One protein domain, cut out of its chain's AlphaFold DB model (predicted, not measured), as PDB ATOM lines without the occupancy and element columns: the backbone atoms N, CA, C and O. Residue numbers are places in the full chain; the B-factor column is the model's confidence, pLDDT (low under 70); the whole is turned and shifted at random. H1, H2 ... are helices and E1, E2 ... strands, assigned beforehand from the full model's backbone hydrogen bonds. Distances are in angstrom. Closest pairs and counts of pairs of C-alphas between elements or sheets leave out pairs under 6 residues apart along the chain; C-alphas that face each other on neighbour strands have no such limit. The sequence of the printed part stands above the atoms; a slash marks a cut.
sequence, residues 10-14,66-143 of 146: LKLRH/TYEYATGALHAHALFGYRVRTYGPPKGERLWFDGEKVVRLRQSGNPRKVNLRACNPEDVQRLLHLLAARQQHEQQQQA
ATOM      1  N   LEU A  10       6.086 -22.623  47.831       88.31
ATOM      2  CA  LEU A  10       6.382 -23.631  46.813       88.31
ATOM      3  C   LEU A  10       7.299 -23.042  45.737       88.31
ATOM      4  O   LEU A  10       6.939 -22.082  45.053       88.31
ATOM      5  N   LYS A  11       8.467 -23.647  45.533       90.06
ATOM      6  CA  LYS A  11       9.415 -23.260  44.479       90.06
ATOM      7  C   LYS A  11       9.182 -24.102  43.223       90.06
ATOM      8  O   LYS A  11       9.311 -25.319  43.266       90.06
ATOM      9  N   LEU A  12       8.889 -23.454  42.097       89.00
ATOM     10  CA  LEU A  12       8.819 -24.091  40.784       89.00
ATOM     11  C   LEU A  12      10.157 -23.904  40.075       89.00
ATOM     12  O   LEU A  12      10.535 -22.780  39.724       89.00
ATOM     13  N   ARG A  13      10.884 -25.001  39.868       89.44
ATOM     14  CA  ARG A  13      12.217 -24.978  39.257       89.44
ATOM     15  C   ARG A  13      12.135 -25.003  37.739       89.44
ATOM     16  O   ARG A  13      11.136 -25.428  37.158       89.44
ATOM     17  N   HIS A  14      13.210 -24.561  37.095       85.56
ATOM     18  CA  HIS A  14      13.385 -24.710  35.655       85.56
ATOM     19  C   HIS A  14      13.470 -26.192  35.267       85.56
ATOM     20  O   HIS A  14      13.903 -27.031  36.060       85.56
ATOM     21  N   THR A  66       7.927 -18.772  42.340       90.38
ATOM     22  CA  THR A  66       7.645 -19.089  43.738       90.38
ATOM     23  C   THR A  66       6.189 -18.783  44.040       90.38
ATOM     24  O   THR A  66       5.757 -17.645  43.846       90.38
ATOM     25  N   TYR A  67       5.444 -19.780  44.497       89.50
ATOM     26  CA  TYR A  67       4.066 -19.634  44.944       89.50
ATOM     27  C   TYR A  67       4.025 -19.545  46.467       89.50
ATOM     28  O   TYR A  67       4.495 -20.443  47.156       89.50
ATOM     29  N   GLU A  68       3.484 -18.454  46.989       88.44
ATOM     30  CA  GLU A  68       3.339 -18.217  48.419       88.44
ATOM     31  C   GLU A  68       1.975 -18.730  48.892       88.44
ATOM     32  O   GLU A  68       0.936 -18.291  48.395       88.44
ATOM     33  N   TYR A  69       1.960 -19.657  49.853       83.50
ATOM     34  CA  TYR A  69       0.715 -20.290  50.308       83.50
ATOM     35  C   TYR A  69      -0.196 -19.318  51.059       83.50
ATOM     36  O   TYR A  69      -1.407 -19.322  50.839       83.50
ATOM     37  N   ALA A  70       0.394 -18.469  51.908       81.06
ATOM     38  CA  ALA A  70      -0.334 -17.533  52.762       81.06
ATOM     39  C   ALA A  70      -1.144 -16.522  51.940       81.06
ATOM     40  O   ALA A  70      -2.328 -16.309  52.183       81.06
ATOM     41  N   THR A  71      -0.514 -15.934  50.924       80.31
ATOM     42  CA  THR A  71      -1.156 -14.932  50.070       80.31
ATOM     43  C   THR A  71      -1.862 -15.574  48.881       80.31
ATOM     44  O   THR A  71      -2.856 -15.044  48.399       80.31
ATOM     45  N   GLY A  72      -1.403 -16.729  48.395       81.62
ATOM     46  CA  GLY A  72      -1.801 -17.253  47.088       81.62
ATOM     47  C   GLY A  72      -1.169 -16.500  45.923       81.62
ATOM     48  O   GLY A  72      -1.696 -16.548  44.812       81.62
ATOM     49  N   ALA A  73      -0.088 -15.755  46.159       86.56
ATOM     50  CA  ALA A  73       0.619 -15.039  45.112       86.56
ATOM     51  C   ALA A  73       1.638 -15.947  44.409       86.56
ATOM     52  O   ALA A  73       2.342 -16.735  45.034       86.56
ATOM     53  N   LEU A  74       1.748 -15.801  43.090       88.44
ATOM     54  CA  LEU A  74       2.777 -16.448  42.281       88.44
ATOM     55  C   LEU A  74       3.751 -15.389  41.779       88.44
ATOM     56  O   LEU A  74       3.382 -14.470  41.046       88.44
ATOM     57  N   HIS A  75       5.017 -15.539  42.130       89.12
ATOM     58  CA  HIS A  75       6.080 -14.635  41.719       89.12
ATOM     59  C   HIS A  75       6.941 -15.303  40.663       89.12
ATOM     60  O   HIS A  75       7.328 -16.451  40.827       89.12
ATOM     61  N   ALA A  76       7.228 -14.582  39.586       88.31
ATOM     62  CA  ALA A  76       8.147 -14.995  38.542       88.31
ATOM     63  C   ALA A  76       9.507 -14.346  38.784       88.31
ATOM     64  O   ALA A  76       9.584 -13.124  38.976       88.31
ATOM     65  N   HIS A  77      10.558 -15.150  38.715       86.62
ATOM     66  CA  HIS A  77      11.939 -14.713  38.877       86.62
ATOM     67  C   HIS A  77      12.667 -14.740  37.535       86.62
ATOM     68  O   HIS A  77      12.379 -15.562  36.665       86.62
ATOM     69  N   ALA A  78      13.591 -13.803  37.350       80.00
ATOM     70  CA  ALA A  78      14.534 -13.815  36.241       80.00
ATOM     71  C   ALA A  78      15.595 -14.898  36.460       80.00
ATOM     72  O   ALA A  78      15.760 -15.405  37.568       80.00
ATOM     73  N   LEU A  79      16.402 -15.152  35.426       69.31
ATOM     74  CA  LEU A  79      17.582 -16.017  35.519       69.31
ATOM     75  C   LEU A  79      18.568 -15.595  36.626       69.31
ATOM     76  O   LEU A  79      19.290 -16.435  37.139       69.31
ATOM     77  N   PHE A  80      18.577 -14.308  36.990       72.06
ATOM     78  CA  PHE A  80      19.421 -13.738  38.048       72.06
ATOM     79  C   PHE A  80      18.700 -13.591  39.400       72.06
ATOM     80  O   PHE A  80      19.194 -12.907  40.290       72.06
ATOM     81  N   GLY A  81      17.509 -14.175  39.563       65.88
ATOM     82  CA  GLY A  81      16.796 -14.204  40.846       65.88
ATOM     83  C   GLY A  81      16.003 -12.937  41.181       65.88
ATOM     84  O   GLY A  81      15.294 -12.904  42.181       65.88
ATOM     85  N   TYR A  82      16.055 -11.902  40.338       74.94
ATOM     86  CA  TYR A  82      15.197 -10.728  40.495       74.94
ATOM     87  C   TYR A  82      13.733 -11.078  40.230       74.94
ATOM     88  O   TYR A  82      13.407 -11.706  39.219       74.94
ATOM     89  N   ARG A  83      12.827 -10.613  41.096       80.12
ATOM     90  CA  ARG A  83      11.381 -10.744  40.887       80.12
ATOM     91  C   ARG A  83      10.959  -9.855  39.716       80.12
ATOM     92  O   ARG A  83      10.938  -8.634  39.830       80.12
ATOM     93  N   VAL A  84      10.565 -10.470  38.604       80.00
ATOM     94  CA  VAL A  84      10.173  -9.748  37.380       80.00
ATOM     95  C   VAL A  84       8.677  -9.483  37.357       80.00
ATOM     96  O   VAL A  84       8.221  -8.455  36.856       80.00
ATOM     97  N   ARG A  85       7.876 -10.431  37.861       83.00
ATOM     98  CA  ARG A  85       6.411 -10.325  37.855       83.00
ATOM     99  C   ARG A  85       5.803 -10.975  39.089       83.00
ATOM    100  O   ARG A  85       6.319 -11.953  39.608       83.00
ATOM    101  N   THR A  86       4.659 -10.446  39.501       85.81
ATOM    102  CA  THR A  86       3.792 -11.024  40.533       85.81
ATOM    103  C   THR A  86       2.399 -11.183  39.952       85.81
ATOM    104  O   THR A  86       1.898 -10.250  39.313       85.81
ATOM    105  N   TYR A  87       1.803 -12.343  40.193       84.31
ATOM    106  CA  TYR A  87       0.435 -12.710  39.852       84.31
ATOM    107  C   TYR A  87      -0.323 -13.053  41.136       84.31
ATOM    108  O   TYR A  87       0.270 -13.585  42.073       84.31
ATOM    109  N   GLY A  88      -1.625 -12.776  41.164       82.06
ATOM    110  CA  GLY A  88      -2.490 -13.109  42.297       82.06
ATOM    111  C   GLY A  88      -2.945 -11.898  43.128       82.06
ATOM    112  O   GLY A  88      -2.885 -10.754  42.653       82.06
ATOM    113  N   PRO A  89      -3.433 -12.145  44.357       72.00
ATOM    114  CA  PRO A  89      -4.268 -11.199  45.099       72.00
ATOM    115  C   PRO A  89      -3.614  -9.868  45.489       72.00
ATOM    116  O   PRO A  89      -4.355  -8.888  45.558       72.00
ATOM    117  N   PRO A  90      -2.275  -9.727  45.622       68.50
ATOM    118  CA  PRO A  90      -1.656  -8.413  45.821       68.50
ATOM    119  C   PRO A  90      -1.946  -7.403  44.698       68.50
ATOM    120  O   PRO A  90      -1.769  -6.206  44.887       68.50
ATOM    121  N   LYS A  91      -2.367  -7.872  43.515       70.19
ATOM    122  CA  LYS A  91      -2.800  -7.033  42.384       70.19
ATOM    123  C   LYS A  91      -4.307  -7.112  42.120       70.19
ATOM    124  O   LYS A  91      -4.757  -6.738  41.042       70.19
ATOM    125  N   GLY A  92      -5.068  -7.687  43.051       72.06
ATOM    126  CA  GLY A  92      -6.477  -8.013  42.848       72.06
ATOM    127  C   GLY A  92      -6.726  -9.094  41.789       72.06
ATOM    128  O   GLY A  92      -7.865  -9.294  41.383       72.06
ATOM    129  N   GLU A  93      -5.682  -9.781  41.315       83.38
ATOM    130  CA  GLU A  93      -5.820 -10.919  40.406       83.38
ATOM    131  C   GLU A  93      -6.058 -12.198  41.229       83.38
ATOM    132  O   GLU A  93      -5.584 -12.318  42.357       83.38
ATOM    133  N   ARG A  94      -6.753 -13.195  40.685       82.00
ATOM    134  CA  ARG A  94      -6.838 -14.533  41.294       82.00
ATOM    135  C   ARG A  94      -6.160 -15.545  40.392       82.00
ATOM    136  O   ARG A  94      -6.297 -15.476  39.173       82.00
ATOM    137  N   LEU A  95      -5.409 -16.467  40.977       86.44
ATOM    138  CA  LEU A  95      -4.914 -17.628  40.247       86.44
ATOM    139  C   LEU A  95      -6.002 -18.688  40.259       86.44
ATOM    140  O   LEU A  95      -6.564 -18.994  41.305       86.44
ATOM    141  N   TRP A  96      -6.304 -19.210  39.083       84.50
ATOM    142  CA  TRP A  96      -7.371 -20.166  38.870       84.50
ATOM    143  C   TRP A  96      -6.853 -21.319  38.030       84.50
ATOM    144  O   TRP A  96      -6.016 -21.143  37.137       84.50
ATOM    145  N   PHE A  97      -7.344 -22.508  38.332       85.69
ATOM    146  CA  PHE A  97      -7.109 -23.691  37.535       85.69
ATOM    147  C   PHE A  97      -8.311 -23.951  36.626       85.69
ATOM    148  O   PHE A  97      -9.430 -24.111  37.102       85.69
ATOM    149  N   ASP A  98      -8.064 -23.964  35.317       80.94
ATOM    150  CA  ASP A  98      -9.074 -24.159  34.264       80.94
ATOM    151  C   ASP A  98      -9.157 -25.634  33.811       80.94
ATOM    152  O   ASP A  98      -9.362 -25.940  32.642       80.94
ATOM    153  N   GLY A  99      -8.834 -26.583  34.695       75.56
ATOM    154  CA  GLY A  99      -8.802 -28.022  34.383       75.56
ATOM    155  C   GLY A  99      -7.582 -28.498  33.578       75.56
ATOM    156  O   GLY A  99      -7.150 -29.635  33.741       75.56
ATOM    157  N   GLU A 100      -6.966 -27.634  32.767       77.75
ATOM    158  CA  GLU A 100      -5.759 -27.971  31.987       77.75
ATOM    159  C   GLU A 100      -4.567 -27.053  32.312       77.75
ATOM    160  O   GLU A 100      -3.404 -27.462  32.273       77.75
ATOM    161  N   LYS A 101      -4.829 -25.774  32.607       83.56
ATOM    162  CA  LYS A 101      -3.804 -24.722  32.713       83.56
ATOM    163  C   LYS A 101      -4.054 -23.818  33.914       83.56
ATOM    164  O   LYS A 101      -5.188 -23.599  34.328       83.56
ATOM    165  N   VAL A 102      -2.970 -23.225  34.415       86.50
ATOM    166  CA  VAL A 102      -3.049 -22.102  35.355       86.50
ATOM    167  C   VAL A 102      -3.377 -20.833  34.578       86.50
ATOM    168  O   VAL A 102      -2.627 -20.408  33.686       86.50
ATOM    169  N   VAL A 103      -4.490 -20.213  34.934       88.38
ATOM    170  CA  VAL A 103      -4.917 -18.917  34.417       88.38
ATOM    171  C   VAL A 103      -4.936 -17.903  35.552       88.38
ATOM    172  O   VAL A 103      -5.136 -18.231  36.717       88.38
ATOM    173  N   ARG A 104      -4.689 -16.642  35.217       88.62
ATOM    174  CA  ARG A 104      -4.973 -15.521  36.107       88.62
ATOM    175  C   ARG A 104      -6.296 -14.896  35.696       88.62
ATOM    176  O   ARG A 104      -6.478 -14.549  34.529       88.62
ATOM    177  N   LEU A 105      -7.187 -14.728  36.655       85.44
ATOM    178  CA  LEU A 105      -8.397 -13.933  36.537       85.44
ATOM    179  C   LEU A 105      -8.059 -12.520  36.991       85.44
ATOM    180  O   LEU A 105      -7.649 -12.301  38.131       85.44
ATOM    181  N   ARG A 106      -8.169 -11.559  36.079       83.56
ATOM    182  CA  ARG A 106      -8.038 -10.138  36.415       83.56
ATOM    183  C   ARG A 106      -9.329  -9.638  37.055       83.56
ATOM    184  O   ARG A 106     -10.386 -10.206  36.805       83.56
ATOM    185  N   GLN A 107      -9.266  -8.511  37.765       78.88
ATOM    186  CA  GLN A 107     -10.473  -7.808  38.229       78.88
ATOM    187  C   GLN A 107     -11.429  -7.461  37.078       78.88
ATOM    188  O   GLN A 107     -12.637  -7.451  37.258       78.88
ATOM    189  N   SER A 108     -10.896  -7.254  35.870       78.94
ATOM    190  CA  SER A 108     -11.681  -7.019  34.657       78.94
ATOM    191  C   SER A 108     -12.379  -8.276  34.105       78.94
ATOM    192  O   SER A 108     -12.817  -8.255  32.961       78.94
ATOM    193  N   GLY A 109     -12.352  -9.410  34.812       74.94
ATOM    194  CA  GLY A 109     -12.961 -10.683  34.400       74.94
ATOM    195  C   GLY A 109     -12.205 -11.467  33.321       74.94
ATOM    196  O   GLY A 109     -12.371 -12.675  33.220       74.94
ATOM    197  N   ASN A 110     -11.325 -10.825  32.546       82.44
ATOM    198  CA  ASN A 110     -10.614 -11.482  31.445       82.44
ATOM    199  C   ASN A 110      -9.552 -12.482  31.943       82.44
ATOM    200  O   ASN A 110      -8.543 -12.050  32.529       82.44
ATOM    201  N   PRO A 111      -9.705 -13.792  31.661       85.69
ATOM    202  CA  PRO A 111      -8.699 -14.781  32.001       85.69
ATOM    203  C   PRO A 111      -7.479 -14.622  31.089       85.69
ATOM    204  O   PRO A 111      -7.582 -14.459  29.872       85.69
ATOM    205  N   ARG A 112      -6.277 -14.681  31.667       86.81
ATOM    206  CA  ARG A 112      -5.030 -14.800  30.900       86.81
ATOM    207  C   ARG A 112      -4.231 -15.994  31.375       86.81
ATOM    208  O   ARG A 112      -4.007 -16.166  32.565       86.81
ATOM    209  N   LYS A 113      -3.708 -16.770  30.434       86.75
ATOM    210  CA  LYS A 113      -2.849 -17.910  30.744       86.75
ATOM    211  C   LYS A 113      -1.541 -17.469  31.408       86.75
ATOM    212  O   LYS A 113      -0.891 -16.526  30.946       86.75
ATOM    213  N   VAL A 114      -1.129 -18.188  32.451       86.50
ATOM    214  CA  VAL A 114       0.216 -18.081  33.028       86.50
ATOM    215  C   VAL A 114       1.127 -19.064  32.293       86.50
ATOM    216  O   VAL A 114       0.836 -20.257  32.192       86.50
ATOM    217  N   ASN A 115       2.219 -18.568  31.711       85.31
ATOM    218  CA  ASN A 115       3.137 -19.416  30.956       85.31
ATOM    219  C   ASN A 115       4.124 -20.118  31.900       85.31
ATOM    220  O   ASN A 115       5.109 -19.520  32.319       85.31
ATOM    221  N   LEU A 116       3.856 -21.392  32.196       85.88
ATOM    222  CA  LEU A 116       4.695 -22.254  33.039       85.88
ATOM    223  C   LEU A 116       5.542 -23.251  32.224       85.88
ATOM    224  O   LEU A 116       6.100 -24.189  32.780       85.88
ATOM    225  N   ARG A 117       5.663 -23.077  30.896       83.19
ATOM    226  CA  ARG A 117       6.336 -24.053  30.005       83.19
ATOM    227  C   ARG A 117       7.802 -24.327  30.357       83.19
ATOM    228  O   ARG A 117       8.290 -25.421  30.073       83.19
ATOM    229  N   ALA A 118       8.483 -23.341  30.936       81.00
ATOM    230  CA  ALA A 118       9.881 -23.440  31.348       81.00
ATOM    231  C   ALA A 118      10.073 -24.170  32.691       81.00
ATOM    232  O   ALA A 118      11.204 -24.500  33.042       81.00
ATOM    233  N   CYS A 119       8.989 -24.430  33.431       86.81
ATOM    234  CA  CYS A 119       9.034 -25.087  34.733       86.81
ATOM    235  C   CYS A 119       9.061 -26.611  34.607       86.81
ATOM    236  O   CYS A 119       8.563 -27.175  33.625       86.81
ATOM    237  N   ASN A 120       9.608 -27.274  35.622       88.44
ATOM    238  CA  ASN A 120       9.556 -28.722  35.750       88.44
ATOM    239  C   ASN A 120       8.083 -29.193  35.821       88.44
ATOM    240  O   ASN A 120       7.327 -28.655  36.636       88.44
ATOM    241  N   PRO A 121       7.650 -30.152  34.975       87.25
ATOM    242  CA  PRO A 121       6.278 -30.661  34.988       87.25
ATOM    243  C   PRO A 121       5.819 -31.159  36.364       87.25
ATOM    244  O   PRO A 121       4.663 -30.936  36.709       87.25
ATOM    245  N   GLU A 122       6.702 -31.756  37.168       88.69
ATOM    246  CA  GLU A 122       6.357 -32.238  38.514       88.69
ATOM    247  C   GLU A 122       5.971 -31.086  39.455       88.69
ATOM    248  O   GLU A 122       4.939 -31.131  40.125       88.69
ATOM    249  N   ASP A 123       6.769 -30.015  39.467       88.50
ATOM    250  CA  ASP A 123       6.506 -28.831  40.291       88.50
ATOM    251  C   ASP A 123       5.223 -28.117  39.817       88.50
ATOM    252  O   ASP A 123       4.447 -27.600  40.626       88.50
ATOM    253  N   VAL A 124       4.961 -28.129  38.502       89.12
ATOM    254  CA  VAL A 124       3.713 -27.603  37.928       89.12
ATOM    255  C   VAL A 124       2.518 -28.438  38.375       89.12
ATOM    256  O   VAL A 124       1.541 -27.859  38.836       89.12
ATOM    257  N   GLN A 125       2.583 -29.769  38.299       89.50
ATOM    258  CA  GLN A 125       1.499 -30.644  38.761       89.50
ATOM    259  C   GLN A 125       1.190 -30.426  40.244       89.50
ATOM    260  O   GLN A 125       0.021 -30.306  40.611       89.50
ATOM    261  N   ARG A 126       2.218 -30.274  41.090       88.31
ATOM    262  CA  ARG A 126       2.033 -29.913  42.507       88.31
ATOM    263  C   ARG A 126       1.263 -28.602  42.656       88.31
ATOM    264  O   ARG A 126       0.306 -28.550  43.425       88.31
ATOM    265  N   LEU A 127       1.628 -27.571  41.890       89.25
ATOM    266  CA  LEU A 127       0.896 -26.303  41.878       89.25
ATOM    267  C   LEU A 127      -0.566 -26.487  41.431       89.25
ATOM    268  O   LEU A 127      -1.455 -25.903  42.044       89.25
ATOM    269  N   LEU A 128      -0.832 -27.308  40.408       90.12
ATOM    270  CA  LEU A 128      -2.200 -27.579  39.943       90.12
ATOM    271  C   LEU A 128      -3.052 -28.231  41.036       90.12
ATOM    272  O   LEU A 128      -4.154 -27.760  41.308       90.12
ATOM    273  N   HIS A 129      -2.527 -29.262  41.703       88.19
ATOM    274  CA  HIS A 129      -3.226 -29.929  42.804       88.19
ATOM    275  C   HIS A 129      -3.524 -28.972  43.963       88.19
ATOM    276  O   HIS A 129      -4.610 -29.022  44.540       88.19
ATOM    277  N   LEU A 130      -2.588 -28.075  44.283       87.38
ATOM    278  CA  LEU A 130      -2.772 -27.071  45.331       87.38
ATOM    279  C   LEU A 130      -3.844 -26.040  44.975       87.38
ATOM    280  O   LEU A 130      -4.667 -25.697  45.823       87.38
ATOM    281  N   LEU A 131      -3.853 -25.555  43.732       87.56
ATOM    282  CA  LEU A 131      -4.872 -24.616  43.267       87.56
ATOM    283  C   LEU A 131      -6.258 -25.270  43.237       87.56
ATOM    284  O   LEU A 131      -7.213 -24.660  43.706       87.56
ATOM    285  N   ALA A 132      -6.356 -26.517  42.767       86.75
ATOM    286  CA  ALA A 132      -7.609 -27.268  42.763       86.75
ATOM    287  C   ALA A 132      -8.159 -27.482  44.186       86.75
ATOM    288  O   ALA A 132      -9.333 -27.216  44.439       86.75
ATOM    289  N   ALA A 133      -7.309 -27.885  45.139       85.44
ATOM    290  CA  ALA A 133      -7.712 -28.052  46.538       85.44
ATOM    291  C   ALA A 133      -8.184 -26.729  47.167       85.44
ATOM    292  O   ALA A 133      -9.187 -26.690  47.879       85.44
ATOM    293  N   ARG A 134      -7.502 -25.618  46.862       83.88
ATOM    294  CA  ARG A 134      -7.896 -24.285  47.335       83.88
ATOM    295  C   ARG A 134      -9.261 -23.861  46.788       83.88
ATOM    296  O   ARG A 134     -10.082 -23.359  47.549       83.88
ATOM    297  N   GLN A 135      -9.518 -24.092  45.502       84.56
ATOM    298  CA  GLN A 135     -10.808 -23.781  44.878       84.56
ATOM    299  C   GLN A 135     -11.961 -24.558  45.520       84.56
ATOM    300  O   GLN A 135     -13.019 -23.985  45.760       84.56
ATOM    301  N   GLN A 136     -11.754 -25.840  45.839       83.44
ATOM    302  CA  GLN A 136     -12.763 -26.656  46.522       83.44
ATOM    303  C   GLN A 136     -13.100 -26.099  47.912       83.44
ATOM    304  O   GLN A 136     -14.272 -26.017  48.268       83.44
ATOM    305  N   HIS A 137     -12.094 -25.658  48.673       81.19
ATOM    306  CA  HIS A 137     -12.319 -25.034  49.981       81.19
ATOM    307  C   HIS A 137     -13.052 -23.687  49.866       81.19
ATOM    308  O   HIS A 137     -13.954 -23.413  50.654       81.19
ATOM    309  N   GLU A 138     -12.705 -22.859  48.874       79.94
ATOM    310  CA  GLU A 138     -13.387 -21.581  48.619       79.94
ATOM    311  C   GLU A 138     -14.859 -21.791  48.215       79.94
ATOM    312  O   GLU A 138     -15.727 -21.044  48.663       79.94
ATOM    313  N   GLN A 139     -15.165 -22.832  47.431       77.88
ATOM    314  CA  GLN A 139     -16.541 -23.196  47.067       77.88
ATOM    315  C   GLN A 139     -17.344 -23.730  48.260       77.88
ATOM    316  O   GLN A 139     -18.503 -23.357  48.426       77.88
ATOM    317  N   GLN A 140     -16.739 -24.558  49.118       75.75
ATOM    318  CA  GLN A 140     -17.401 -25.082  50.321       75.75
ATOM    319  C   GLN A 140     -17.722 -23.985  51.343       75.75
ATOM    320  O   GLN A 140     -18.762 -24.045  51.987       75.75
ATOM    321  N   GLN A 141     -16.875 -22.960  51.461       70.75
ATOM    322  CA  GLN A 141     -17.146 -21.801  52.323       70.75
ATOM    323  C   GLN A 141     -18.230 -20.868  51.762       70.75
ATOM    324  O   GLN A 141     -18.819 -20.098  52.516       70.75
ATOM    325  N   GLN A 142     -18.486 -20.916  50.453       66.62
ATOM    326  CA  GLN A 142     -19.524 -20.122  49.791       66.62
ATOM    327  C   GLN A 142     -20.871 -20.846  49.691       66.62
ATOM    328  O   GLN A 142     -21.853 -20.203  49.329       66.62
ATOM    329  N   ALA A 143     -20.939 -22.143  50.013       58.41
ATOM    330  CA  ALA A 143     -22.199 -22.865  50.119       58.41
ATOM    331  C   ALA A 143     -22.931 -22.394  51.394       58.41
ATOM    332  O   ALA A 143     -22.450 -22.651  52.500       58.41
TER     333      ALA A 143
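AT A GLANCE: This is residues 10 to 14 and 66 to 143 of the 146 residues of an uncharacterized protein of Glycomyces sp. MMG10089 (UniProt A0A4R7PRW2). Two small antiparallel sheets, one of four strands and one of three, meet near the end of E4, at Tyr 87, with E5 and E6 of the second running crosswise to E3 and E4 of the first. One long helix, H1, bridges them, packing beside the edge strand E1 and against the E5 side of the second sheet, and its last residues, 136 to 142, stick out together with Ala 143. The printed part has 83 residues, in the order E1 E2 E3 E4 E5 E6 E7 H1, with sheet orders E1 - E2 - E3 - E4 and E5 - E6 - E7; the class is mixed, helices and strands. The whole is compact, with a radius of gyration of the C-alphas of 12.7 A, yet elongated, spanning 44 by 27 by 23 A.

HOW THE PARTS SIT: In the larger sheet, E1, residues 10 to 13, is an edge strand and the antiparallel neighbour of E2, residues 66 to 68, with N 10 and O 67 2.8 A apart, within hydrogen-bond range. E2, E3, residues 74 to 77, and E4, residues 83 to 87, form a meander, each strand the antiparallel neighbour of the one before. N 66 and O 75 are 2.8 A apart, and N 74 and O 87 2.9 A. The second meander is E5, residues 94 to 97, E6, residues 102 to 105, and E7, residues 111 to 113; N 96 and O 103 are 2.8 A apart, and N 104 and O 112 2.8 A. The closest C-alphas of E4 and E5, those of Tyr 87 and Leu 95, are 7.3 A apart; E1 and E5 are apart. H1, residues 121 to 142, is on both sheets, and forms two layers with E5 E6 E7, a helix on one face of a sheet. Its closest C-alphas to E1 are Asp 123 and Leu 12, 5.3 A, and to E5 Leu 131 and Phe 97, 6.2 A. Every O i to N i+4 pair in H1 is within hydrogen-bond range.

IN THESE COORDINATES: E4 is the longest strand, 11.2 A from first to last C-alpha. E1 measures 9.6 A and begins at C-alpha 10, (6.382, -23.631, 46.813). E3 and E5 each measure 9.9 A, E6 9.8 A, E7 6.8 A and E2 6.4 A. H1 measures 31.6 A, from C-alpha 121 at (6.278, -30.661, 34.988) to C-alpha 142 at (-19.524, -20.122, 49.791).

THE WHOLE: The two C-alphas farthest apart, those of Phe 80 and Ala 143, are 44.3 A apart. Residues 15 to 65 are not printed, and C-alphas 14 and 66 are 11.4 A apart across the cut. Of the links printed whole, none is long. The mean pLDDT of the printed part is 82.8; residues 79, 81, 90 and 142 to 143 are under 70.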